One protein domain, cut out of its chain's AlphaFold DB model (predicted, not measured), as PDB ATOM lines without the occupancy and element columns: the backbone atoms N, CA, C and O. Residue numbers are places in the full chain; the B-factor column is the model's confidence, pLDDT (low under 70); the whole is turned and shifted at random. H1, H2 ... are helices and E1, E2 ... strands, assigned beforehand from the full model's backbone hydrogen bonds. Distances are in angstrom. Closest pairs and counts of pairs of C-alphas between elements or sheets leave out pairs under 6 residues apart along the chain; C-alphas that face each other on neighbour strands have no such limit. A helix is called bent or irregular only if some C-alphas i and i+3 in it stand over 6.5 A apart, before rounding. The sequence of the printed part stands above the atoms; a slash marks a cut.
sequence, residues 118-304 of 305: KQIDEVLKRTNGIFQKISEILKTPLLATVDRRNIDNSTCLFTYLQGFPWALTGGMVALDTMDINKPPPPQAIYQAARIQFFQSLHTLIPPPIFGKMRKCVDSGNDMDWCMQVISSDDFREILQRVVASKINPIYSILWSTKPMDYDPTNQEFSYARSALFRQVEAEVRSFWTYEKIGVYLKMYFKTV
ATOM      1  N   LYS A 118     -38.076  -5.572  10.248       61.72
ATOM      2  CA  LYS A 118     -37.528  -6.019  11.527       61.72
ATOM      3  C   LYS A 118     -36.137  -6.638  11.360       61.72
ATOM      4  O   LYS A 118     -35.252  -6.373  12.166       61.72
ATOM      5  N   GLN A 119     -35.925  -7.413  10.298       63.41
ATOM      6  CA  GLN A 119     -34.631  -8.040  10.031       63.41
ATOM      7  C   GLN A 119     -33.587  -7.022   9.561       63.41
ATOM      8  O   GLN A 119     -32.419  -7.132   9.926       63.41
ATOM      9  N   ILE A 120     -34.002  -6.003   8.800       62.41
ATOM     10  CA  ILE A 120     -33.130  -4.882   8.418       62.41
ATOM     11  C   ILE A 120     -32.645  -4.136   9.670       62.41
ATOM     12  O   ILE A 120     -31.443  -3.932   9.833       62.41
ATOM     13  N   ASP A 121     -33.558  -3.772  10.575       64.75
ATOM     14  CA  ASP A 121     -33.226  -3.101  11.839       64.75
ATOM     15  C   ASP A 121     -32.300  -3.958  12.718       64.75
ATOM     16  O   ASP A 121     -31.317  -3.463  13.269       64.75
ATOM     17  N   GLU A 122     -32.553  -5.266  12.807       68.19
ATOM     18  CA  GLU A 122     -31.700  -6.193  13.554       68.19
ATOM     19  C   GLU A 122     -30.274  -6.271  12.990       68.19
ATOM     20  O   GLU A 122     -29.314  -6.163  13.756       68.19
ATOM     21  N   VAL A 123     -30.101  -6.389  11.667       65.69
ATOM     22  CA  VAL A 123     -28.768  -6.387  11.035       65.69
ATOM     23  C   VAL A 123     -28.050  -5.061  11.291       65.69
ATOM     24  O   VAL A 123     -26.883  -5.062  11.681       65.69
ATOM     25  N   LEU A 124     -28.741  -3.929  11.137       68.06
ATOM     26  CA  LEU A 124     -28.158  -2.606  11.372       68.06
ATOM     27  C   LEU A 124     -27.740  -2.410  12.834       68.06
ATOM     28  O   LEU A 124     -26.664  -1.869  13.092       68.06
ATOM     29  N   LYS A 125     -28.529  -2.902  13.796       72.62
ATOM     30  CA  LYS A 125     -28.155  -2.910  15.221       72.62
ATOM     31  C   LYS A 125     -26.903  -3.737  15.479       72.62
ATOM     32  O   LYS A 125     -26.026  -3.280  16.209       72.62
ATOM     33  N   ARG A 126     -26.792  -4.919  14.864       79.06
ATOM     34  CA  ARG A 126     -25.604  -5.784  14.968       79.06
ATOM     35  C   ARG A 126     -24.362  -5.100  14.392       79.06
ATOM     36  O   ARG A 126     -23.332  -5.039  15.058       79.06
ATOM     37  N   THR A 127     -24.481  -4.517  13.201       73.69
ATOM     38  CA  THR A 127     -23.433  -3.703  12.568       73.69
ATOM     39  C   THR A 127     -23.002  -2.536  13.457       73.69
ATOM     40  O   THR A 127     -21.806  -2.332  13.669       73.69
ATOM     41  N   ASN A 128     -23.961  -1.792  14.013       72.56
ATOM     42  CA  ASN A 128     -23.671  -0.669  14.896       72.56
ATOM     43  C   ASN A 128     -22.983  -1.122  16.190       72.56
ATOM     44  O   ASN A 128     -22.036  -0.479  16.627       72.56
ATOM     45  N   GLY A 129     -23.398  -2.253  16.767       77.75
ATOM     46  CA  GLY A 129     -22.750  -2.837  17.945       77.75
ATOM     47  C   GLY A 129     -21.277  -3.174  17.704       77.75
ATOM     48  O   GLY A 129     -20.429  -2.857  18.537       77.75
ATOM     49  N   ILE A 130     -20.948  -3.734  16.535       80.12
ATOM     50  CA  ILE A 130     -19.555  -4.015  16.157       80.12
ATOM     51  C   ILE A 130     -18.756  -2.716  16.018       80.12
ATOM     52  O   ILE A 130     -17.674  -2.593  16.591       80.12
ATOM     53  N   PHE A 131     -19.277  -1.720  15.298       75.50
ATOM     54  CA  PHE A 131     -18.569  -0.449  15.137       75.50
ATOM     55  C   PHE A 131     -18.407   0.323  16.446       75.50
ATOM     56  O   PHE A 131     -17.360   0.931  16.671       75.50
ATOM     57  N   GLN A 132     -19.407   0.275  17.324       78.00
ATOM     58  CA  GLN A 132     -19.309   0.833  18.665       78.00
ATOM     59  C   GLN A 132     -18.175   0.157  19.437       78.00
ATOM     60  O   GLN A 132     -17.359   0.844  20.047       78.00
ATOM     61  N   LYS A 133     -18.052  -1.170  19.341       81.94
ATOM     62  CA  LYS A 133     -16.959  -1.886  19.999       81.94
ATOM     63  C   LYS A 133     -15.585  -1.464  19.477       81.94
ATOM     64  O   LYS A 133     -14.662  -1.262  20.260       81.94
ATOM     65  N   ILE A 134     -15.458  -1.272  18.166       78.25
ATOM     66  CA  ILE A 134     -14.226  -0.772  17.536       78.25
ATOM     67  C   ILE A 134     -13.906   0.649  18.019       78.25
ATOM     68  O   ILE A 134     -12.764   0.943  18.372       78.25
ATOM     69  N   SER A 135     -14.919   1.515  18.079       77.19
ATOM     70  CA  SER A 135     -14.818   2.883  18.596       77.19
ATOM     71  C   SER A 135     -14.335   2.908  20.053       77.19
ATOM     72  O   SER A 135     -13.423   3.667  20.381       77.19
ATOM     73  N   GLU A 136     -14.861   2.024  20.908       81.50
ATOM     74  CA  GLU A 136     -14.416   1.846  22.297       81.50
ATOM     75  C   GLU A 136     -12.951   1.396  22.388       81.50
ATOM     76  O   GLU A 136     -12.182   1.932  23.187       81.50
ATOM     77  N   ILE A 137     -12.544   0.426  21.561       79.56
ATOM     78  CA  ILE A 137     -11.174  -0.111  21.547       79.56
ATOM     79  C   ILE A 137     -10.161   0.971  21.173       79.56
ATOM     80  O   ILE A 137      -9.105   1.060  21.810       79.56
ATOM     81  N   LEU A 138     -10.503   1.786  20.172       72.00
ATOM     82  CA  LEU A 138      -9.680   2.880  19.656       72.00
ATOM     83  C   LEU A 138      -9.768   4.160  20.488       72.00
ATOM     84  O   LEU A 138      -8.929   5.039  20.322       72.00
ATOM     85  N   LYS A 139     -10.759   4.268  21.383       76.44
ATOM     86  CA  LYS A 139     -11.111   5.507  22.096       76.44
ATOM     87  C   LYS A 139     -11.379   6.676  21.139       76.44
ATOM     88  O   LYS A 139     -11.074   7.827  21.447       76.44
ATOM     89  N   THR A 140     -11.980   6.373  19.992       69.81
ATOM     90  CA  THR A 140     -12.223   7.327  18.907       69.81
ATOM     91  C   THR A 140     -13.695   7.310  18.532       69.81
ATOM     92  O   THR A 140     -14.211   6.226  18.257       69.81
ATOM     93  N   PRO A 141     -14.392   8.458  18.464       66.56
ATOM     94  CA  PRO A 141     -15.806   8.469  18.115       66.56
ATOM     95  C   PRO A 141     -16.027   8.059  16.654       66.56
ATOM     96  O   PRO A 141     -15.318   8.500  15.743       66.56
ATOM     97  N   LEU A 142     -17.046   7.225  16.444       70.38
ATOM     98  CA  LEU A 142     -17.595   6.909  15.129       70.38
ATOM     99  C   LEU A 142     -18.612   7.978  14.732       70.38
ATOM    100  O   LEU A 142     -19.568   8.246  15.459       70.38
ATOM    101  N   LEU A 143     -18.420   8.562  13.560       65.38
ATOM    102  CA  LEU A 143     -19.286   9.568  12.974       65.38
ATOM    103  C   LEU A 143     -20.005   8.959  11.775       65.38
ATOM    104  O   LEU A 143     -19.369   8.373  10.902       65.38
ATOM    105  N   ALA A 144     -21.326   9.112  11.730       68.06
ATOM    106  CA  ALA A 144     -22.151   8.725  10.595       68.06
ATOM    107  C   ALA A 144     -23.055   9.894  10.193       68.06
ATOM    108  O   ALA A 144     -23.699  10.502  11.047       68.06
ATOM    109  N   THR A 145     -23.095  10.223   8.905       62.12
ATOM    110  CA  THR A 145     -23.956  11.282   8.367       62.12
ATOM    111  C   THR A 145     -24.523  10.876   7.015       62.12
ATOM    112  O   THR A 145     -23.843  10.230   6.219       62.12
ATOM    113  N   VAL A 146     -25.779  11.239   6.767       65.56
ATOM    114  CA  VAL A 146     -26.392  11.173   5.440       65.56
ATOM    115  C   VAL A 146     -26.490  12.599   4.947       65.56
ATOM    116  O   VAL A 146     -27.184  13.410   5.555       65.56
ATOM    117  N   ASP A 147     -25.766  12.909   3.882       65.00
ATOM    118  CA  ASP A 147     -25.680  14.274   3.379       65.00
ATOM    119  C   ASP A 147     -25.373  14.267   1.872       65.00
ATOM    120  O   ASP A 147     -25.060  13.221   1.290       65.00
ATOM    121  N   ARG A 148     -25.502  15.421   1.217       69.94
ATOM    122  CA  ARG A 148     -25.260  15.568  -0.218       69.94
ATOM    123  C   ARG A 148     -23.820  15.935  -0.507       69.94
ATOM    124  O   ARG A 148     -23.319  16.943  -0.018       69.94
ATOM    125  N   ARG A 149     -23.166  15.147  -1.356       71.31
ATOM    126  CA  ARG A 149     -21.830  15.473  -1.856       71.31
ATOM    127  C   ARG A 149     -21.877  16.767  -2.670       71.31
ATOM    128  O   ARG A 149     -22.699  16.898  -3.572       71.31
ATOM    129  N   ASN A 150     -20.951  17.682  -2.401       73.75
ATOM    130  CA  ASN A 150     -20.959  19.032  -2.971       73.75
ATOM    131  C   ASN A 150     -20.719  19.069  -4.489       73.75
ATOM    132  O   ASN A 150     -21.127  20.013  -5.155       73.75
ATOM    133  N   ILE A 151     -20.067  18.043  -5.037       73.44
ATOM    134  CA  ILE A 151     -19.614  18.024  -6.435       73.44
ATOM    135  C   ILE A 151     -20.715  17.621  -7.412       73.44
ATOM    136  O   ILE A 151     -20.827  18.205  -8.483       73.44
ATOM    137  N   ASP A 152     -21.538  16.639  -7.051       73.06
ATOM    138  CA  ASP A 152     -22.576  16.107  -7.940       73.06
ATOM    139  C   ASP A 152     -23.958  16.014  -7.284       73.06
ATOM    140  O   ASP A 152     -24.880  15.445  -7.861       73.06
ATOM    141  N   ASN A 153     -24.118  16.581  -6.084       70.06
ATOM    142  CA  ASN A 153     -25.352  16.561  -5.297       70.06
ATOM    143  C   ASN A 153     -25.899  15.156  -4.994       70.06
ATOM    144  O   ASN A 153     -27.060  15.025  -4.598       70.06
ATOM    145  N   SER A 154     -25.074  14.111  -5.123       70.25
ATOM    146  CA  SER A 154     -25.472  12.752  -4.755       70.25
ATOM    147  C   SER A 154     -25.731  12.672  -3.255       70.25
ATOM    148  O   SER A 154     -24.889  13.087  -2.455       70.25
ATOM    149  N   THR A 155     -26.867  12.099  -2.863       70.31
ATOM    150  CA  THR A 155     -27.119  11.749  -1.463       70.31
ATOM    151  C   THR A 155     -26.239  10.564  -1.098       70.31
ATOM    152  O   THR A 155     -26.325   9.512  -1.726       70.31
ATOM    153  N   CYS A 156     -25.405  10.705  -0.075       69.19
ATOM    154  CA  CYS A 156     -24.454   9.676   0.315       69.19
ATOM    155  C   CYS A 156     -24.544   9.389   1.816       69.19
ATOM    156  O   CYS A 156     -24.751  10.291   2.628       69.19
ATOM    157  N   LEU A 157     -24.350   8.123   2.188       70.69
ATOM    158  CA  LEU A 157     -24.087   7.712   3.562       70.69
ATOM    159  C   LEU A 157     -22.578   7.740   3.801       70.69
ATOM    160  O   LEU A 157     -21.821   7.042   3.129       70.69
ATOM    161  N   PHE A 158     -22.148   8.507   4.792       68.75
ATOM    162  CA  PHE A 158     -20.757   8.609   5.212       68.75
ATOM    163  C   PHE A 158     -20.606   8.028   6.605       68.75
ATOM    164  O   PHE A 158     -21.351   8.402   7.505       68.75
ATOM    165  N   THR A 159     -19.634   7.141   6.803       66.56
ATOM    166  CA  THR A 159     -19.250   6.648   8.130       66.56
ATOM    167  C   THR A 159     -17.733   6.691   8.277       66.56
ATOM    168  O   THR A 159     -17.014   6.214   7.398       66.56
ATOM    169  N   TYR A 160     -17.235   7.289   9.358       68.31
ATOM    170  CA  TYR A 160     -15.803   7.387   9.627       68.31
ATOM    171  C   TYR A 160     -15.479   7.500  11.114       68.31
ATOM    172  O   TYR A 160     -16.285   7.982  11.902       68.31
ATOM    173  N   LEU A 161     -14.282   7.068  11.500       65.81
ATOM    174  CA  LEU A 161     -13.734   7.312  12.834       65.81
ATOM    175  C   LEU A 161     -12.981   8.648  12.834       65.81
ATOM    176  O   LEU A 161     -12.192   8.921  11.928       65.81
ATOM    177  N   GLN A 162     -13.218   9.494  13.834       65.75
ATOM    178  CA  GLN A 162     -12.558  10.800  13.919       65.75
ATOM    179  C   GLN A 162     -11.027  10.654  13.998       65.75
ATOM    180  O   GLN A 162     -10.506   9.949  14.850       65.75
ATOM    181  N   GLY A 163     -10.278  11.331  13.125       62.59
ATOM    182  CA  GLY A 163      -8.809  11.224  13.119       62.59
ATOM    183  C   GLY A 163      -8.270   9.878  12.613       62.59
ATOM    184  O   GLY A 163      -7.070   9.642  12.676       62.59
ATOM    185  N   PHE A 164      -9.135   9.014  12.077       63.31
ATOM    186  CA  PHE A 164      -8.757   7.827  11.316       63.31
ATOM    187  C   PHE A 164      -8.964   8.116   9.822       63.31
ATOM    188  O   PHE A 164      -9.881   8.876   9.483       63.31
ATOM    189  N   PRO A 165      -8.177   7.532   8.899       61.78
ATOM    190  CA  PRO A 165      -8.404   7.782   7.490       61.78
ATOM    191  C   PRO A 165      -9.723   7.116   7.119       61.78
ATOM    192  O   PRO A 165      -9.837   5.890   7.103       61.78
ATOM    193  N   TRP A 166     -10.735   7.924   6.814       64.06
ATOM    194  CA  TRP A 166     -12.088   7.447   6.520       64.06
ATOM    195  C   TRP A 166     -12.132   6.479   5.327       64.06
ATOM    196  O   TRP A 166     -13.039   5.652   5.218       64.06
ATOM    197  N   ALA A 167     -11.118   6.543   4.458       56.88
ATOM    198  CA  ALA A 167     -10.877   5.587   3.386       56.88
ATOM    199  C   ALA A 167     -10.795   4.130   3.884       56.88
ATOM    200  O   ALA A 167     -11.211   3.232   3.154       56.88
ATOM    201  N   LEU A 168     -10.305   3.896   5.108       55.56
ATOM    202  CA  LEU A 168     -10.188   2.566   5.709       55.56
ATOM    203  C   LEU A 168     -11.502   2.059   6.298       55.56
ATOM    204  O   LEU A 168     -11.795   0.877   6.184       55.56
ATOM    205  N   THR A 169     -12.333   2.936   6.865       54.53
ATOM    206  CA  THR A 169     -13.635   2.576   7.455       54.53
ATOM    207  C   THR A 169     -14.766   2.641   6.428       54.53
ATOM    208  O   THR A 169     -15.863   3.125   6.710       54.53
ATOM    209  N   GLY A 170     -14.486   2.170   5.209       53.59
ATOM    210  CA  GLY A 170     -15.505   1.876   4.204       53.59
ATOM    211  C   GLY A 170     -16.162   3.082   3.545       53.59
ATOM    212  O   GLY A 170     -17.216   2.893   2.969       53.59
ATOM    213  N   GLY A 171     -15.564   4.276   3.650       60.31
ATOM    214  CA  GLY A 171     -15.986   5.575   3.107       60.31
ATOM    215  C   GLY A 171     -17.131   5.654   2.086       60.31
ATOM    216  O   GLY A 171     -17.142   4.920   1.113       60.31
ATOM    217  N   MET A 172     -17.982   6.667   2.276       65.12
ATOM    218  CA  MET A 172     -19.007   7.191   1.359       65.12
ATOM    219  C   MET A 172     -19.636   6.182   0.385       65.12
ATOM    220  O   MET A 172     -19.091   5.904  -0.686       65.12
ATOM    221  N   VAL A 173     -20.872   5.781   0.668       67.00
ATOM    222  CA  VAL A 173     -21.709   5.053  -0.289       67.00
ATOM    223  C   VAL A 173     -22.807   5.973  -0.807       67.00
ATOM    224  O   VAL A 173     -23.602   6.502  -0.029       67.00
ATOM    225  N   ALA A 174     -22.847   6.168  -2.127       67.31
ATOM    226  CA  ALA A 174     -23.949   6.863  -2.776       67.31
ATOM    227  C   ALA A 174     -25.240   6.057  -2.596       67.31
ATOM    228  O   ALA A 174     -25.266   4.840  -2.783       67.31
ATOM    229  N   LEU A 175     -26.302   6.745  -2.200       65.50
ATOM    230  CA  LEU A 175     -27.645   6.201  -2.152       65.50
ATOM    231  C   LEU A 175     -28.227   6.420  -3.547       65.50
ATOM    232  O   LEU A 175     -28.360   7.567  -3.967       65.50
ATOM    233  N   ASP A 176     -28.535   5.342  -4.271       59.72
ATOM    234  CA  ASP A 176     -29.159   5.408  -5.599       59.72
ATOM    235  C   ASP A 176     -30.574   6.009  -5.483       59.72
ATOM    236  O   ASP A 176     -31.586   5.310  -5.435       59.72
ATOM    237  N   THR A 177     -30.656   7.335  -5.375       57.97
ATOM    238  CA  THR A 177     -31.905   8.094  -5.301       57.97
ATOM    239  C   THR A 177     -32.097   8.881  -6.582       57.97
ATOM    240  O   THR A 177     -31.377   9.844  -6.830       57.97
ATOM    241  N   MET A 178     -33.098   8.494  -7.377       52.91
ATOM    242  CA  MET A 178     -33.463   9.211  -8.607       52.91
ATOM    243  C   MET A 178     -34.167  10.554  -8.343       52.91
ATOM    244  O   MET A 178     -34.209  11.399  -9.230       52.91
ATOM    245  N   ASP A 179     -34.720  10.762  -7.142       58.28
ATOM    246  CA  ASP A 179     -35.455  11.977  -6.777       58.28
ATOM    247  C   ASP A 179     -34.745  12.720  -5.639       58.28
ATOM    248  O   ASP A 179     -34.732  12.278  -4.491       58.28
ATOM    249  N   ILE A 180     -34.166  13.871  -5.980       56.69
ATOM    250  CA  ILE A 180     -33.391  14.742  -5.088       56.69
ATOM    251  C   ILE A 180     -34.252  15.249  -3.916       56.69
ATOM    252  O   ILE A 180     -33.732  15.518  -2.834       56.69
ATOM    253  N   ASN A 181     -35.570  15.367  -4.098       55.75
ATOM    254  CA  ASN A 181     -36.472  15.970  -3.114       55.75
ATOM    255  C   ASN A 181     -37.113  14.957  -2.160       55.75
ATOM    256  O   ASN A 181     -37.880  15.353  -1.279       55.75
ATOM    257  N   LYS A 182     -36.823  13.661  -2.316       54.56
ATOM    258  CA  LYS A 182     -37.378  12.600  -1.471       54.56
ATOM    259  C   LYS A 182     -36.286  11.930  -0.639       54.56
ATOM    260  O   LYS A 182     -35.167  11.763  -1.120       54.56
ATOM    261  N   PRO A 183     -36.593  11.527   0.607       53.12
ATOM    262  CA  PRO A 183     -35.656  10.741   1.390       53.12
ATOM    263  C   PRO A 183     -35.351   9.405   0.685       53.12
ATOM    264  O   PRO A 183     -36.236   8.840   0.034       53.12
ATOM    265  N   PRO A 184     -34.117   8.885   0.815       57.06
ATOM    266  CA  PRO A 184     -33.737   7.599   0.246       57.06
ATOM    267  C   PRO A 184     -34.621   6.469   0.786       57.06
ATOM    268  O   PRO A 184     -34.947   6.468   1.978       57.06
ATOM    269  N   PRO A 185     -34.993   5.480  -0.049       59.06
ATOM    270  CA  PRO A 185     -35.770   4.348   0.423       59.06
ATOM    271  C   PRO A 185     -34.954   3.549   1.460       59.06
ATOM    272  O   PRO A 185     -33.737   3.406   1.304       59.06
ATOM    273  N   PRO A 186     -35.598   2.964   2.487       57.56
ATOM    274  CA  PRO A 186     -34.916   2.222   3.554       57.56
ATOM    275  C   PRO A 186     -33.992   1.119   3.036       57.56
ATOM    276  O   PRO A 186     -32.916   0.896   3.580       57.56
ATOM    277  N   GLN A 187     -34.384   0.469   1.940       60.50
ATOM    278  CA  GLN A 187     -33.589  -0.567   1.291       60.50
ATOM    279  C   GLN A 187     -32.253  -0.035   0.751       60.50
ATOM    280  O   GLN A 187     -31.238  -0.718   0.876       60.50
ATOM    281  N   ALA A 188     -32.233   1.177   0.188       59.81
ATOM    282  CA  ALA A 188     -31.003   1.802  -0.298       59.81
ATOM    283  C   ALA A 188     -30.075   2.156   0.869       59.81
ATOM    284  O   ALA A 188     -28.875   1.904   0.802       59.81
ATOM    285  N   ILE A 189     -30.633   2.659   1.976       62.19
ATOM    286  CA  ILE A 189     -29.873   2.947   3.201       62.19
ATOM    287  C   ILE A 189     -29.299   1.655   3.793       62.19
ATOM    288  O   ILE A 189     -28.124   1.611   4.145       62.19
ATOM    289  N   TYR A 190     -30.100   0.589   3.870       66.06
ATOM    290  CA  TYR A 190     -29.661  -0.720   4.351       66.06
ATOM    291  C   TYR A 190     -28.516  -1.283   3.507       66.06
ATOM    292  O   TYR A 190     -27.488  -1.691   4.046       66.06
ATOM    293  N   GLN A 191     -28.670  -1.280   2.182       65.00
ATOM    294  CA  GLN A 191     -27.629  -1.746   1.272       65.00
ATOM    295  C   GLN A 191     -26.356  -0.918   1.423       65.00
ATOM    296  O   GLN A 191     -25.277  -1.495   1.547       65.00
ATOM    297  N   ALA A 192     -26.483   0.405   1.496       65.69
ATOM    298  CA  ALA A 192     -25.351   1.296   1.683       65.69
ATOM    299  C   ALA A 192     -24.634   1.059   3.014       65.69
ATOM    300  O   ALA A 192     -23.420   0.881   3.022       65.69
ATOM    301  N   ALA A 193     -25.365   0.963   4.123       66.56
ATOM    302  CA  ALA A 193     -24.798   0.692   5.442       66.56
ATOM    303  C   ALA A 193     -24.125  -0.686   5.510       66.56
ATOM    304  O   ALA A 193     -23.041  -0.831   6.073       66.56
ATOM    305  N   ARG A 194     -24.731  -1.703   4.889       69.31
ATOM    306  CA  ARG A 194     -24.166  -3.053   4.815       69.31
ATOM    307  C   ARG A 194     -22.894  -3.090   3.963       69.31
ATOM    308  O   ARG A 194     -21.913  -3.715   4.361       69.31
ATOM    309  N   ILE A 195     -22.888  -2.413   2.813       66.69
ATOM    310  CA  ILE A 195     -21.706  -2.262   1.950       66.69
ATOM    311  C   ILE A 195     -20.592  -1.537   2.708       66.69
ATOM    312  O   ILE A 195     -19.478  -2.053   2.782       66.69
ATOM    313  N   GLN A 196     -20.917  -0.399   3.324       67.12
ATOM    314  CA  GLN A 196     -20.009   0.406   4.136       67.12
ATOM    315  C   GLN A 196     -19.366  -0.444   5.239       67.12
ATOM    316  O   GLN A 196     -18.143  -0.476   5.369       67.12
ATOM    317  N   PHE A 197     -20.172  -1.187   6.001       70.31
ATOM    318  CA  PHE A 197     -19.697  -2.065   7.070       70.31
ATOM    319  C   PHE A 197     -18.680  -3.094   6.571       70.31
ATOM    320  O   PHE A 197     -17.572  -3.188   7.098       70.31
ATOM    321  N   PHE A 198     -19.021  -3.828   5.512       71.50
ATOM    322  CA  PHE A 198     -18.138  -4.862   4.984       71.50
ATOM    323  C   PHE A 198     -16.862  -4.294   4.368       71.50
ATOM    324  O   PHE A 198     -15.788  -4.850   4.586       71.50
ATOM    325  N   GLN A 199     -16.946  -3.165   3.667       68.25
ATOM    326  CA  GLN A 199     -15.767  -2.494   3.121       68.25
ATOM    327  C   GLN A 199     -14.825  -1.987   4.221       68.25
ATOM    328  O   GLN A 199     -13.612  -2.031   4.039       68.25
ATOM    329  N   SER A 200     -15.372  -1.567   5.366       67.88
ATOM    330  CA  SER A 200     -14.595  -1.070   6.510       67.88
ATOM    331  C   SER A 200     -13.733  -2.133   7.181       67.88
ATOM    332  O   SER A 200     -12.683  -1.828   7.734       67.88
ATOM    333  N   LEU A 201     -14.216  -3.375   7.201       72.81
ATOM    334  CA  LEU A 201     -13.591  -4.463   7.953       72.81
ATOM    335  C   LEU A 201     -12.747  -5.390   7.085       72.81
ATOM    336  O   LEU A 201     -11.841  -6.044   7.598       72.81
ATOM    337  N   HIS A 202     -13.025  -5.443   5.781       71.06
ATOM    338  CA  HIS A 202     -12.364  -6.355   4.848       71.06
ATOM    339  C   HIS A 202     -10.834  -6.233   4.863       71.06
ATOM    340  O   HIS A 202     -10.129  -7.218   4.686       71.06
ATOM    341  N   THR A 203     -10.315  -5.026   5.071       67.94
ATOM    342  CA  THR A 203      -8.873  -4.748   5.036       67.94
ATOM    343  C   THR A 203      -8.171  -5.057   6.352       67.94
ATOM    344  O   THR A 203      -6.954  -5.191   6.358       67.94
ATOM    345  N   LEU A 204      -8.920  -5.199   7.450       73.56
ATOM    346  CA  LEU A 204      -8.403  -5.455   8.799       73.56
ATOM    347  C   LEU A 204      -8.490  -6.941   9.188       73.56
ATOM    348  O   LEU A 204      -7.738  -7.413  10.041       73.56
ATOM    349  N   ILE A 205      -9.413  -7.680   8.567       77.06
ATOM    350  CA  ILE A 205      -9.754  -9.064   8.911       77.06
ATOM    351  C   ILE A 205      -9.459  -9.973   7.709       77.06
ATOM    352  O   ILE A 205      -9.862  -9.654   6.591       77.06
ATOM    353  N   PRO A 206      -8.808 -11.134   7.896       74.38
ATOM    354  CA  PRO A 206      -8.411 -11.983   6.790       74.38
ATOM    355  C   PRO A 206      -9.650 -12.647   6.167       74.38
ATOM    356  O   PRO A 206     -10.617 -12.945   6.883       74.38
ATOM    357  N   PRO A 207      -9.626 -12.957   4.855       73.81
ATOM    358  CA  PRO A 207     -10.805 -13.432   4.128       73.81
ATOM    359  C   PRO A 207     -11.567 -14.605   4.775       73.81
ATOM    360  O   PRO A 207     -12.801 -14.560   4.779       73.81
ATOM    361  N   PRO A 208     -10.910 -15.628   5.370       73.25
ATOM    362  CA  PRO A 208     -11.618 -16.738   6.014       73.25
ATOM    363  C   PRO A 208     -12.471 -16.314   7.218       73.25
ATOM    364  O   PRO A 208     -13.615 -16.753   7.350       73.25
ATOM    365  N   ILE A 209     -11.939 -15.435   8.075       77.94
ATOM    366  CA  ILE A 209     -12.639 -14.919   9.262       77.94
ATOM    367  C   ILE A 209     -13.717 -13.928   8.818       77.94
ATOM    368  O   ILE A 209     -14.866 -14.015   9.252       77.94
ATOM    369  N   PHE A 210     -13.379 -13.037   7.887       80.12
ATOM    370  CA  PHE A 210     -14.299 -12.036   7.358       80.12
ATOM    371  C   PHE A 210     -15.538 -12.671   6.708       80.12
ATOM    372  O   PHE A 210     -16.668 -12.252   6.961       80.12
ATOM    373  N   GLY A 211     -15.354 -13.736   5.919       73.94
ATOM    374  CA  GLY A 211     -16.457 -14.465   5.292       73.94
ATOM    375  C   GLY A 211     -17.415 -15.105   6.302       73.94
ATOM    376  O   GLY A 211     -18.623 -15.147   6.062       73.94
ATOM    377  N   LYS A 212     -16.901 -15.574   7.446       80.94
ATOM    378  CA  LYS A 212     -17.716 -16.098   8.553       80.94
ATOM    379  C   LYS A 212     -18.439 -14.980   9.294       80.94
ATOM    380  O   LYS A 212     -19.652 -15.068   9.461       80.94
ATOM    381  N   MET A 213     -17.738 -13.899   9.633       82.38
ATOM    382  CA  MET A 213     -18.317 -12.728  10.300       82.38
ATOM    383  C   MET A 213     -19.465 -12.128   9.489       82.38
ATOM    384  O   MET A 213     -20.521 -11.830  10.039       82.38
ATOM    385  N   ARG A 214     -19.319 -12.055   8.163       79.94
ATOM    386  CA  ARG A 214     -20.402 -11.648   7.265       79.94
ATOM    387  C   ARG A 214     -21.655 -12.505   7.413       79.94
ATOM    388  O   ARG A 214     -22.742 -11.956   7.552       79.94
ATOM    389  N   LYS A 215     -21.504 -13.831   7.434       81.38
ATOM    390  CA  LYS A 215     -22.633 -14.753   7.621       81.38
ATOM    391  C   LYS A 215     -23.294 -14.575   8.987       81.38
ATOM    392  O   LYS A 215     -24.513 -14.572   9.039       81.38
ATOM    393  N   CYS A 216     -22.507 -14.391  10.045       85.31
ATOM    394  CA  CYS A 216     -23.002 -14.180  11.410       85.31
ATOM    395  C   CYS A 216     -23.792 -12.870  11.534       85.31
ATOM    396  O   CYS A 216     -24.880 -12.841  12.096       85.31
ATOM    397  N   VAL A 217     -23.295 -11.781  10.940       81.06
ATOM    398  CA  VAL A 217     -23.990 -10.481  10.937       81.06
ATOM    399  C   VAL A 217     -25.290 -10.541  10.137       81.06
ATOM    400  O   VAL A 217     -26.297  -9.969  10.565       81.06
ATOM    401  N   ASP A 218     -25.290 -11.245   9.005       78.50
ATOM    402  CA  ASP A 218     -26.482 -11.419   8.173       78.50
ATOM    403  C   ASP A 218     -27.524 -12.334   8.854       78.50
ATOM    404  O   ASP A 218     -28.706 -11.996   8.873       78.50
ATOM    405  N   SER A 219     -27.110 -13.454   9.463       81.12
ATOM    406  CA  SER A 219     -28.020 -14.428  10.092       81.12
ATOM    407  C   SER A 219     -28.437 -14.061  11.518       81.12
ATOM    408  O   SER A 219     -29.533 -14.409  11.944       81.12
ATOM    409  N   GLY A 220     -27.585 -13.346  12.252       81.19
ATOM    410  CA  GLY A 220     -27.730 -13.082  13.685       81.19
ATOM    411  C   GLY A 220     -27.168 -14.154  14.606       81.19
ATOM    412  O   GLY A 220     -27.118 -13.923  15.812       81.19
ATOM    413  N   ASN A 221     -26.734 -15.286  14.060       84.44
ATOM    414  CA  ASN A 221     -26.139 -16.359  14.845       84.44
ATOM    415  C   ASN A 221     -24.667 -16.047  15.131       84.44
ATOM    416  O   ASN A 221     -24.012 -15.370  14.338       84.44
ATOM    417  N   ASP A 222     -24.152 -16.557  16.249       86.19
ATOM    418  CA  ASP A 222     -22.730 -16.472  16.611       86.19
ATOM    419  C   ASP A 222     -22.190 -15.027  16.692       86.19
ATOM    420  O   ASP A 222     -21.014 -14.748  16.433       86.19
ATOM    421  N   MET A 223     -23.047 -14.070  17.065       87.12
ATOM    422  CA  MET A 223     -22.632 -12.676  17.252       87.12
ATOM    423  C   MET A 223     -21.610 -12.518  18.379       87.12
ATOM    424  O   MET A 223     -20.735 -11.659  18.280       87.12
ATOM    425  N   ASP A 224     -21.652 -13.383  19.394       87.38
ATOM    426  CA  ASP A 224     -20.651 -13.412  20.462       87.38
ATOM    427  C   ASP A 224     -19.258 -13.735  19.918       87.38
ATOM    428  O   ASP A 224     -18.289 -13.069  20.282       87.38
ATOM    429  N   TRP A 225     -19.152 -14.669  18.966       90.50
ATOM    430  CA  TRP A 225     -17.890 -14.950  18.281       90.50
ATOM    431  C   TRP A 225     -17.395 -13.725  17.501       90.50
ATOM    432  O   TRP A 225     -16.216 -13.378  17.579       90.50
ATOM    433  N   CYS A 226     -18.288 -13.003  16.814       86.44
ATOM    434  CA  CYS A 226     -17.917 -11.760  16.130       86.44
ATOM    435  C   CYS A 226     -17.356 -10.722  17.112       86.44
ATOM    436  O   CYS A 226     -16.327 -10.103  16.841       86.44
ATOM    437  N   MET A 227     -18.005 -10.552  18.266       88.56
ATOM    438  CA  MET A 227     -17.563  -9.610  19.295       88.56
ATOM    439  C   MET A 227     -16.247 -10.043  19.946       88.56
ATOM    440  O   MET A 227     -15.423  -9.181  20.246       88.56
ATOM    441  N   GLN A 228     -16.008 -11.347  20.115       88.56
ATOM    442  CA  GLN A 228     -14.734 -11.884  20.603       88.56
ATOM    443  C   GLN A 228     -13.590 -11.622  19.621       88.56
ATOM    444  O   GLN A 228     -12.540 -11.144  20.039       88.56
ATOM    445  N   VAL A 229     -13.798 -11.854  18.319       87.25
ATOM    446  CA  VAL A 229     -12.801 -11.535  17.282       87.25
ATOM    447  C   VAL A 229     -12.432 -10.052  17.337       87.25
ATOM    448  O   VAL A 229     -11.252  -9.716  17.405       87.25
ATOM    449  N   ILE A 230     -13.432  -9.166  17.364       86.50
ATOM    450  CA  ILE A 230     -13.223  -7.709  17.383       86.50
ATOM    451  C   ILE A 230     -12.628  -7.230  18.712       86.50
ATOM    452  O   ILE A 230     -11.916  -6.234  18.732       86.50
ATOM    453  N   SER A 231     -12.886  -7.924  19.821       86.88
ATOM    454  CA  SER A 231     -12.345  -7.564  21.139       86.88
ATOM    455  C   SER A 231     -10.998  -8.215  21.451       86.88
ATOM    456  O   SER A 231     -10.445  -7.938  22.513       86.88
ATOM    457  N   SER A 232     -10.486  -9.074  20.569       87.88
ATOM    458  CA  SER A 232      -9.218  -9.768  20.780       87.88
ATOM    459  C   SER A 232      -8.030  -8.809  20.880       87.88
ATOM    460  O   SER A 232      -7.994  -7.755  20.235       87.88
ATOM    461  N   ASP A 233      -7.022  -9.216  21.652       86.56
ATOM    462  CA  ASP A 233      -5.744  -8.503  21.718       86.56
ATOM    463  C   ASP A 233      -5.075  -8.451  20.342       86.56
ATOM    464  O   ASP A 233      -4.519  -7.421  19.969       86.56
ATOM    465  N   ASP A 234      -5.231  -9.507  19.538       85.50
ATOM    466  CA  ASP A 234      -4.750  -9.547  18.159       85.50
ATOM    467  C   ASP A 234      -5.383  -8.449  17.288       85.50
ATOM    468  O   ASP A 234      -4.687  -7.734  16.567       85.50
ATOM    469  N   PHE A 235      -6.708  -8.284  17.352       84.69
ATOM    470  CA  PHE A 235      -7.401  -7.243  16.592       84.69
ATOM    471  C   PHE A 235      -7.041  -5.840  17.090       84.69
ATOM    472  O   PHE A 235      -6.849  -4.923  16.287       84.69
ATOM    473  N   ARG A 236      -6.884  -5.670  18.409       84.00
ATOM    474  CA  ARG A 236      -6.383  -4.421  18.996       84.00
ATOM    475  C   ARG A 236      -4.976  -4.096  18.489       84.00
ATOM    476  O   ARG A 236      -4.725  -2.942  18.144       84.00
ATOM    477  N   GLU A 237      -4.086  -5.080  18.418       83.88
ATOM    478  CA  GLU A 237      -2.722  -4.900  17.917       83.88
ATOM    479  C   GLU A 237      -2.721  -4.512  16.433       83.88
ATOM    480  O   GLU A 237      -2.026  -3.573  16.046       83.88
ATOM    481  N   ILE A 238      -3.556  -5.151  15.606       82.69
ATOM    482  CA  ILE A 238      -3.726  -4.772  14.194       82.69
ATOM    483  C   ILE A 238      -4.154  -3.312  14.071       82.69
ATOM    484  O   ILE A 238      -3.553  -2.548  13.316       82.69
ATOM    485  N   LEU A 239      -5.175  -2.908  14.826       78.19
ATOM    486  CA  LEU A 239      -5.650  -1.531  14.816       78.19
ATOM    487  C   LEU A 239      -4.546  -0.550  15.227       78.19
ATOM    488  O   LEU A 239      -4.369   0.475  14.571       78.19
ATOM    489  N   GLN A 240      -3.768  -0.875  16.260       78.00
ATOM    490  CA  GLN A 240      -2.629  -0.062  16.681       78.00
ATOM    491  C   GLN A 240      -1.549   0.024  15.602       78.00
ATOM    492  O   GLN A 240      -1.061   1.121  15.349       78.00
ATOM    493  N   ARG A 241      -1.210  -1.080  14.926       77.19
ATOM    494  CA  ARG A 241      -0.253  -1.081  13.806       77.19
ATOM    495  C   ARG A 241      -0.733  -0.214  12.651       77.19
ATOM    496  O   ARG A 241       0.052   0.544  12.100       77.19
ATOM    497  N   VAL A 242      -2.023  -0.258  12.321       74.81
ATOM    498  CA  VAL A 242      -2.604   0.587  11.269       74.81
ATOM    499  C   VAL A 242      -2.558   2.067  11.658       74.81
ATOM    500  O   VAL A 242      -2.137   2.890  10.847       74.81
ATOM    501  N   VAL A 243      -2.919   2.410  12.900       70.19
ATOM    502  CA  VAL A 243      -2.830   3.790  13.418       70.19
ATOM    503  C   VAL A 243      -1.380   4.282  13.475       70.19
ATOM    504  O   VAL A 243      -1.109   5.430  13.138       70.19
ATOM    505  N   ALA A 244      -0.453   3.427  13.909       68.44
ATOM    506  CA  ALA A 244       0.960   3.753  14.085       68.44
ATOM    507  C   ALA A 244       1.774   3.655  12.790       68.44
ATOM    508  O   ALA A 244       2.914   4.130  12.754       68.44
ATOM    509  N   SER A 245       1.220   3.049  11.733       65.94
ATOM    510  CA  SER A 245       1.856   3.017  10.422       65.94
ATOM    511  C   SER A 245       2.175   4.457  10.040       65.94
ATOM    512  O   SER A 245       1.305   5.324  10.091       65.94
ATOM    513  N   LYS A 246       3.448   4.762   9.752       58.41
ATOM    514  CA  LYS A 246       3.843   6.114   9.339       58.41
ATOM    515  C   LYS A 246       3.120   6.405   8.034       58.41
ATOM    516  O   LYS A 246       3.514   5.925   6.970       58.41
ATOM    517  N   ILE A 247       2.013   7.125   8.146       58.69
ATOM    518  CA  ILE A 247       1.132   7.385   7.021       58.69
ATOM    519  C   ILE A 247       1.903   8.306   6.097       58.69
ATOM    520  O   ILE A 247       2.310   9.400   6.488       58.69
ATOM    521  N   ASN A 248       2.184   7.804   4.899       59.09
ATOM    522  CA  ASN A 248       3.043   8.498   3.962       59.09
ATOM    523  C   ASN A 248       2.446   9.895   3.680       59.09
ATOM    524  O   ASN A 248       1.258   9.973   3.343       59.09
ATOM    525  N   PRO A 249       3.228  10.989   3.797       61.81
ATOM    526  CA  PRO A 249       2.760  12.347   3.499       61.81
ATOM    527  C   PRO A 249       2.112  12.486   2.114       61.81
ATOM    528  O   PRO A 249       1.273  13.365   1.907       61.81
ATOM    529  N   ILE A 250       2.447  11.582   1.186       62.72
ATOM    530  CA  ILE A 250       1.845  11.477  -0.146       62.72
ATOM    531  C   ILE A 250       0.319  11.251  -0.110       62.72
ATOM    532  O   ILE A 250      -0.364  11.535  -1.086       62.72
ATOM    533  N   TYR A 251      -0.242  10.793   1.017       62.66
ATOM    534  CA  TYR A 251      -1.685  10.612   1.211       62.66
ATOM    535  C   TYR A 251      -2.361  11.785   1.922       62.66
ATOM    536  O   TYR A 251      -3.506  11.645   2.348       62.66
ATOM    537  N   SER A 252      -1.687  12.929   2.081       66.75
ATOM    538  CA  SER A 252      -2.228  14.122   2.756       66.75
ATOM    539  C   SER A 252      -3.628  14.514   2.263       66.75
ATOM    540  O   SER A 252      -4.476  14.872   3.079       66.75
ATOM    541  N   ILE A 253      -3.909  14.328   0.967       68.06
ATOM    542  CA  ILE A 253      -5.226  14.559   0.356       68.06
ATOM    543  C   ILE A 253      -6.360  13.747   1.012       68.06
ATOM    544  O   ILE A 253      -7.483  14.233   1.105       68.06
ATOM    545  N   LEU A 254      -6.088  12.545   1.534       67.00
ATOM    546  CA  LEU A 254      -7.087  11.714   2.223       67.00
ATOM    547  C   LEU A 254      -7.507  12.297   3.583       67.00
ATOM    548  O   LEU A 254      -8.582  11.969   4.084       67.00
ATOM    549  N   TRP A 255      -6.661  13.146   4.169       66.56
ATOM    550  CA  TRP A 255      -6.830  13.728   5.504       66.56
ATOM    551  C   TRP A 255      -7.331  15.163   5.470       66.56
ATOM    552  O   TRP A 255      -8.043  15.589   6.375       66.56
ATOM    553  N   SER A 256      -6.944  15.910   4.437       68.06
ATOM    554  CA  SER A 256      -7.352  17.299   4.239       68.06
ATOM    555  C   SER A 256      -8.688  17.425   3.504       68.06
ATOM    556  O   SER A 256      -9.384  18.425   3.680       68.06
ATOM    557  N   THR A 257      -9.077  16.415   2.718       68.06
ATOM    558  CA  THR A 257     -10.354  16.418   1.993       68.06
ATOM    559  C   THR A 257     -11.481  15.971   2.912       68.06
ATOM    560  O   THR A 257     -11.483  14.846   3.424       68.06
ATOM    561  N   LYS A 258     -12.480  16.839   3.102       69.38
ATOM    562  CA  LYS A 258     -13.686  16.466   3.843       69.38
ATOM    563  C   LYS A 258     -14.480  15.430   3.045       69.38
ATOM    564  O   LYS A 258     -14.519  15.516   1.820       69.38
ATOM    565  N   PRO A 259     -15.202  14.515   3.711       65.88
ATOM    566  CA  PRO A 259     -15.988  13.500   3.013       65.88
ATOM    567  C   PRO A 259     -16.974  14.083   1.982       65.88
ATOM    568  O   PRO A 259     -17.110  13.543   0.889       65.88
ATOM    569  N   MET A 260     -17.598  15.225   2.293       69.19
ATOM    570  CA  MET A 260     -18.573  15.901   1.421       69.19
ATOM    571  C   MET A 260     -17.955  16.585   0.195       69.19
ATOM    572  O   MET A 260     -18.664  16.850  -0.776       69.19
ATOM    573  N   ASP A 261     -16.651  16.857   0.244       72.38
ATOM    574  CA  ASP A 261     -15.894  17.588  -0.778       72.38
ATOM    575  C   ASP A 261     -15.123  16.636  -1.710       72.38
ATOM    576  O   ASP A 261     -14.392  17.080  -2.591       72.38
ATOM    577  N   TYR A 262     -15.255  15.318  -1.517       70.25
ATOM    578  CA  TYR A 262     -14.539  14.319  -2.308       70.25
ATOM    579  C   TYR A 262     -15.102  14.183  -3.727       70.25
ATOM    580  O   TYR A 262     -16.270  13.841  -3.914       70.25
ATOM    581  N   ASP A 263     -14.233  14.342  -4.726       71.12
ATOM    582  CA  ASP A 263     -14.547  14.090  -6.131       71.12
ATOM    583  C   ASP A 263     -14.269  12.631  -6.521       71.12
ATOM    584  O   ASP A 263     -13.110  12.208  -6.508       71.12
ATOM    585  N   PRO A 264     -15.293  11.849  -6.925       66.69
ATOM    586  CA  PRO A 264     -15.106  10.465  -7.351       66.69
ATOM    587  C   PRO A 264     -14.233  10.307  -8.603       66.69
ATOM    588  O   PRO A 264     -13.761   9.201  -8.866       66.69
ATOM    589  N   THR A 265     -14.036  11.378  -9.373       72.31
ATOM    590  CA  THR A 265     -13.209  11.404 -10.583       72.31
ATOM    591  C   THR A 265     -11.763  11.826 -10.312       72.31
ATOM    592  O   THR A 265     -10.913  11.683 -11.194       72.31
ATOM    593  N   ASN A 266     -11.447  12.275  -9.092       77.00
ATOM    594  CA  ASN A 266     -10.101  12.710  -8.735       77.00
ATOM    595  C   ASN A 266      -9.127  11.518  -8.702       77.00
ATOM    596  O   ASN A 266      -9.173  10.648  -7.824       77.00
ATOM    597  N   GLN A 267      -8.218  11.501  -9.680       73.62
ATOM    598  CA  GLN A 267      -7.229  10.440  -9.850       73.62
ATOM    599  C   GLN A 267      -6.204  10.406  -8.713       73.62
ATOM    600  O   GLN A 267      -5.892   9.323  -8.225       73.62
ATOM    601  N   GLU A 268      -5.730  11.560  -8.240       76.38
ATOM    602  CA  GLU A 268      -4.772  11.641  -7.130       76.38
ATOM    603  C   GLU A 268      -5.358  11.051  -5.846       76.38
ATOM    604  O   GLU A 268      -4.708  10.252  -5.170       76.38
ATOM    605  N   PHE A 269      -6.622  11.365  -5.550       71.50
ATOM    606  CA  PHE A 269      -7.337  10.789  -4.417       71.50
ATOM    607  C   PHE A 269      -7.476   9.268  -4.565       71.50
ATOM    608  O   PHE A 269      -7.216   8.517  -3.622       71.50
ATOM    609  N   SER A 270      -7.862   8.794  -5.753       68.56
ATOM    610  CA  SER A 270      -7.993   7.363  -6.052       68.56
ATOM    611  C   SER A 270      -6.664   6.612  -5.888       68.56
ATOM    612  O   SER A 270      -6.620   5.540  -5.270       68.56
ATOM    613  N   TYR A 271      -5.560   7.190  -6.369       68.38
ATOM    614  CA  TYR A 271      -4.221   6.626  -6.214       68.38
ATOM    615  C   TYR A 271      -3.771   6.616  -4.754       68.38
ATOM    616  O   TYR A 271      -3.337   5.569  -4.271       68.38
ATOM    617  N   ALA A 272      -3.953   7.721  -4.026       71.44
ATOM    618  CA  ALA A 272      -3.642   7.800  -2.602       71.44
ATOM    619  C   ALA A 272      -4.433   6.760  -1.796       71.44
ATOM    620  O   ALA A 272      -3.863   6.034  -0.981       71.44
ATOM    621  N   ARG A 273      -5.736   6.613  -2.070       70.88
ATOM    622  CA  ARG A 273      -6.601   5.612  -1.430       70.88
ATOM    623  C   ARG A 273      -6.131   4.185  -1.717       70.88
ATOM    624  O   ARG A 273      -6.070   3.363  -0.805       70.88
ATOM    625  N   SER A 274      -5.788   3.887  -2.967       69.81
ATOM    626  CA  SER A 274      -5.310   2.560  -3.377       69.81
ATOM    627  C   SER A 274      -3.984   2.197  -2.714       69.81
ATOM    628  O   SER A 274      -3.795   1.070  -2.259       69.81
ATOM    629  N   ALA A 275      -3.066   3.157  -2.642       70.19
ATOM    630  CA  ALA A 275      -1.764   2.978  -2.024       70.19
ATOM    631  C   ALA A 275      -1.873   2.826  -0.496       70.19
ATOM    632  O   ALA A 275      -1.248   1.925   0.065       70.19
ATOM    633  N   LEU A 276      -2.752   3.596   0.160       73.00
ATOM    634  CA  LEU A 276      -3.091   3.409   1.573       73.00
ATOM    635  C   LEU A 276      -3.641   2.000   1.841       73.00
ATOM    636  O   LEU A 276      -3.202   1.345   2.782       73.00
ATOM    637  N   PHE A 277      -4.564   1.506   1.008       71.69
ATOM    638  CA  PHE A 277      -5.091   0.149   1.166       71.69
ATOM    639  C   PHE A 277      -4.008  -0.918   1.037       71.69
ATOM    640  O   PHE A 277      -3.961  -1.820   1.864       71.69
ATOM    641  N   ARG A 278      -3.104  -0.804   0.056       72.31
ATOM    642  CA  ARG A 278      -1.983  -1.746  -0.095       72.31
ATOM    643  C   ARG A 278      -1.044  -1.718   1.110       72.31
ATOM    644  O   ARG A 278      -0.591  -2.774   1.539       72.31
ATOM    645  N   GLN A 279      -0.768  -0.534   1.661       73.19
ATOM    646  CA  GLN A 279       0.051  -0.396   2.866       73.19
ATOM    647  C   GLN A 279      -0.620  -1.074   4.066       73.19
ATOM    648  O   GLN A 279       0.011  -1.878   4.742       73.19
ATOM    649  N   VAL A 280      -1.911  -0.818   4.292       74.75
ATOM    650  CA  VAL A 280      -2.669  -1.465   5.375       74.75
ATOM    651  C   VAL A 280      -2.760  -2.972   5.173       74.75
ATOM    652  O   VAL A 280      -2.530  -3.719   6.115       74.75
ATOM    653  N   GLU A 281      -3.027  -3.443   3.955       72.44
ATOM    654  CA  GLU A 281      -3.038  -4.874   3.655       72.44
ATOM    655  C   GLU A 281      -1.684  -5.529   3.937       72.44
ATOM    656  O   GLU A 281      -1.661  -6.654   4.426       72.44
ATOM    657  N   ALA A 282      -0.565  -4.854   3.660       74.81
ATOM    658  CA  ALA A 282       0.761  -5.375   3.973       74.81
ATOM    659  C   ALA A 282       0.973  -5.505   5.491       74.81
ATOM    660  O   ALA A 282       1.371  -6.573   5.958       74.81
ATOM    661  N   GLU A 283       0.628  -4.468   6.261       74.88
ATOM    662  CA  GLU A 283       0.702  -4.486   7.730       74.88
ATOM    663  C   GLU A 283      -0.177  -5.597   8.320       74.88
ATOM    664  O   GLU A 283       0.274  -6.403   9.135       74.88
ATOM    665  N   VAL A 284      -1.418  -5.704   7.850       74.94
ATOM    666  CA  VAL A 284      -2.404  -6.681   8.326       74.94
ATOM    667  C   VAL A 284      -2.012  -8.109   7.932       74.94
ATOM    668  O   VAL A 284      -2.075  -9.019   8.760       74.94
ATOM    669  N   ARG A 285      -1.554  -8.339   6.694       73.94
ATOM    670  CA  ARG A 285      -1.092  -9.665   6.235       73.94
ATOM    671  C   ARG A 285       0.175 -10.121   6.944       73.94
ATOM    672  O   ARG A 285       0.313 -11.316   7.181       73.94
ATOM    673  N   SER A 286       1.071  -9.200   7.299       76.56
ATOM    674  CA  SER A 286       2.263  -9.537   8.085       76.56
ATOM    675  C   SER A 286       1.910 -10.098   9.467       76.56
ATOM    676  O   SER A 286       2.690 -10.840  10.058       76.56
ATOM    677  N   PHE A 287       0.723  -9.758   9.976       80.88
ATOM    678  CA  PHE A 287       0.254 -10.162  11.290       80.88
ATOM    679  C   PHE A 287      -0.550 -11.471  11.279       80.88
ATOM    680  O   PHE A 287      -0.398 -12.306  12.173       80.88
ATOM    681  N   TRP A 288      -1.415 -11.670  10.280       77.56
ATOM    682  CA  TRP A 288      -2.273 -12.853  10.195       77.56
ATOM    683  C   TRP A 288      -1.518 -14.089   9.698       77.56
ATOM    684  O   TRP A 288      -1.485 -14.381   8.503       77.56
ATOM    685  N   THR A 289      -0.970 -14.868  10.630       82.50
ATOM    686  CA  THR A 289      -0.417 -16.195  10.326       82.50
ATOM    687  C   THR A 289      -1.524 -17.242  10.172       82.50
ATOM    688  O   THR A 289      -2.619 -17.108  10.727       82.50
ATOM    689  N   TYR A 290      -1.234 -18.331   9.452       80.19
ATOM    690  CA  TYR A 290      -2.157 -19.468   9.335       80.19
ATOM    691  C   TYR A 290      -2.559 -20.043  10.699       80.19
ATOM    692  O   TYR A 290      -3.708 -20.441  10.880       80.19
ATOM    693  N   GLU A 291      -1.644 -20.032  11.668       81.12
ATOM    694  CA  GLU A 291      -1.900 -20.483  13.036       81.12
ATOM    695  C   GLU A 291      -2.923 -19.591  13.741       81.12
ATOM    696  O   GLU A 291      -3.926 -20.103  14.242       81.12
ATOM    697  N   LYS A 292      -2.734 -18.262  13.708       80.94
ATOM    698  CA  LYS A 292      -3.687 -17.307  14.297       80.94
ATOM    699  C   LYS A 292      -5.064 -17.439  13.659       80.94
ATOM    700  O   LYS A 292      -6.062 -17.552  14.366       80.94
ATOM    701  N   ILE A 293      -5.127 -17.515  12.328       81.06
ATOM    702  CA  ILE A 293      -6.389 -17.740  11.607       81.06
ATOM    703  C   ILE A 293      -7.047 -19.048  12.075       81.06
ATOM    704  O   ILE A 293      -8.250 -19.080  12.345       81.06
ATOM    705  N   GLY A 294      -6.260 -20.118  12.216       78.31
ATOM    706  CA  GLY A 294      -6.723 -21.414  12.698       78.31
ATOM    707  C   GLY A 294      -7.310 -21.370  14.111       78.31
ATOM    708  O   GLY A 294      -8.308 -22.046  14.360       78.31
ATOM    709  N   VAL A 295      -6.753 -20.562  15.020       85.12
ATOM    710  CA  VAL A 295      -7.285 -20.373  16.383       85.12
ATOM    711  C   VAL A 295      -8.695 -19.780  16.340       85.12
ATOM    712  O   VAL A 295      -9.618 -20.387  16.882       85.12
ATOM    713  N   TYR A 296      -8.898 -18.667  15.630       81.56
ATOM    714  CA  TYR A 296     -10.218 -18.022  15.545       81.56
ATOM    715  C   TYR A 296     -11.267 -18.893  14.855       81.56
ATOM    716  O   TYR A 296     -12.435 -18.897  15.257       81.56
ATOM    717  N   LEU A 297     -10.866 -19.661  13.838       80.75
ATOM    718  CA  LEU A 297     -11.767 -20.608  13.184       80.75
ATOM    719  C   LEU A 297     -12.122 -21.780  14.108       80.75
ATOM    720  O   LEU A 297     -13.284 -22.163  14.167       80.75
ATOM    721  N   LYS A 298     -11.169 -22.324  14.874       83.62
ATOM    722  CA  LYS A 298     -11.461 -23.371  15.869       83.62
ATOM    723  C   LYS A 298     -12.396 -22.871  16.968       83.62
ATOM    724  O   LYS A 298     -13.280 -23.619  17.367       83.62
ATOM    725  N   MET A 299     -12.232 -21.629  17.430       82.06
ATOM    726  CA  MET A 299     -13.157 -21.013  18.391       82.06
ATOM    727  C   MET A 299     -14.588 -20.992  17.852       82.06
ATOM    728  O   MET A 299     -15.491 -21.407  18.565       82.06
ATOM    729  N   TYR A 300     -14.773 -20.607  16.583       77.00
ATOM    730  CA  TYR A 300     -16.085 -20.618  15.927       77.00
ATOM    731  C   TYR A 300     -16.727 -22.011  15.911       77.00
ATOM    732  O   TYR A 300     -17.924 -22.144  16.134       77.00
ATOM    733  N   PHE A 301     -15.948 -23.058  15.630       75.12
ATOM    734  CA  PHE A 301     -16.486 -24.419  15.548       75.12
ATOM    735  C   PHE A 301     -16.751 -25.051  16.919       75.12
ATOM    736  O   PHE A 301     -17.660 -25.862  17.027       75.12
ATOM    737  N   LYS A 302     -16.011 -24.662  17.964       60.66
ATOM    738  CA  LYS A 302     -16.246 -25.140  19.338       60.66
ATOM    739  C   LYS A 302     -17.514 -24.576  19.978       60.66
ATOM    740  O   LYS A 302     -18.026 -25.176  20.907       60.66
ATOM    741  N   THR A 303     -18.017 -23.440  19.504       53.25
ATOM    742  CA  THR A 303     -19.299 -22.868  19.950       53.25
ATOM    743  C   THR A 303     -20.532 -23.550  19.341       53.25
ATOM    744  O   THR A 303     -21.644 -23.146  19.654       53.25
ATOM    745  N   VAL A 304     -20.353 -24.547  18.461       50.12
ATOM    746  CA  VAL A 304     -21.437 -25.237  17.728       50.12
ATOM    747  C   VAL A 304     -21.749 -26.634  18.309       50.12
ATOM    748  O   VAL A 304     -22.599 -27.340  17.770       50.12
TER     749      VAL A 304
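What this domain is: This is residues 118 to 304 of the 305 residues of an uncharacterized protein of Caenorhabditis elegans (UniProt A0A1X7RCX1). A long two-stranded hairpin, E1 and E2, packs beside H2 and the later part of H1, at one side of a cluster of five helices, H1, H2, H3, H4 and H8. A second group, the long helix H7 with H5 and H6 packed on it, is set crosswise to that cluster and is joined to it by tight links, H4 to H5 and H7 to H8. Between E2 and H2 a long stretch with no named element, residues 162 to 185, folds back along E2 in a short pairing. The printed part has 187 residues, with eight named helices and two named strands in the order H1 E1 E2 H2 H3 H4 H5 H6 H7 H8; the sheet E1 - E2 is antiparallel and the class is mostly helix. The whole is compact, with a radius of gyration of the C-alphas of 17.1 A and spans of 51 by 44 by 25 A.

How they stand to each other: E1, residues 142 to 148, and E2, residues 155 to 161, form an antiparallel hairpin at 162 degrees, with N 143 and O 160 at 2.8 A and N 158 and O 145 at 2.8 A, both within hydrogen-bond range. Residues 156 to 157 of E2 also pair, antiparallel, with residues 173 to 174. The closest C-alphas of E2 and H2, residues 186 to 202, are those of Leu 157 and Ala 192, 6.8 A apart. The closest C-alphas of E1 and H1, residues 118 to 138, are those of Ser 135 and Leu 142, 6.0 A apart. H1, with residues 120 to 127 alone, touches H2; the closest C-alphas, of Ile 120 and Tyr 190, are 6.8 A apart, and the helices run the same way at a shallow tilt of 34.7 degrees, only just short of steep. H3, residues 207 to 219, is the hub and touches four helices. It only just touches H2, with 3 pairs of C-alphas within 8 A, closest at His 202 and Phe 210, 6.5 A; the two form a helical hairpin. H3 forms another helical hairpin with H4, residues 223 to 231, closest at the C-alphas of Met 213 and Cys 226, 5.9 A, at a steep tilt of 42 degrees. H4 also touches H1, the same way at a shallow tilt of 20 degrees. H8, residues 290 to 302, touches H3 with its residues 293 to 297 alone, closest at the C-alphas of Ile 209 and Leu 297, 7.0 A. H5, residues 233 to 244, touches H7, residues 267 to 287, opposite ways; the closest C-alphas, of Val 242 and Val 280, are 6.2 A apart. H6, residues 249 to 256, touches H7 too, closest at the C-alphas of Tyr 251 and Ala 272, 5.1 A. H7 is apart from H1, H2, H3, H4, E1 and E2. Every O i to N i+4 pair is within hydrogen-bond range in H1, H2, H3, H4, H5, H7 and H8; H6 has 1 of 4, beside 3 of 5 O i to N i+3 pairs.

Where its parts are: E1 is 19.2 A long from first to last C-alpha and E2 20.1 A; C-alpha 155, where E2 begins, is at (-27.119, 11.749, -1.463). H1 begins at C-alpha 118, (-37.528, -6.019, 11.527), and is 30.3 A long. H7 is 30.5 A long, H2 24.2 A, and H3 and H8 18.2 A each. H6 is irregular: C-alphas 250 and 253 are 7.7 A apart. H8 ends at C-alpha 302, (-16.246, -25.140, 19.338).

The domain as a whole: The two C-alphas farthest apart, of Asn 181 and Glu 291, are 52.8 A apart. The printed part has no cut. The link E2 to H2, 24 residues, is long. The mean pLDDT of the printed part is 71.6, and 82 residues are under 70, among them residues 158 to 196 and residues 244 to 260.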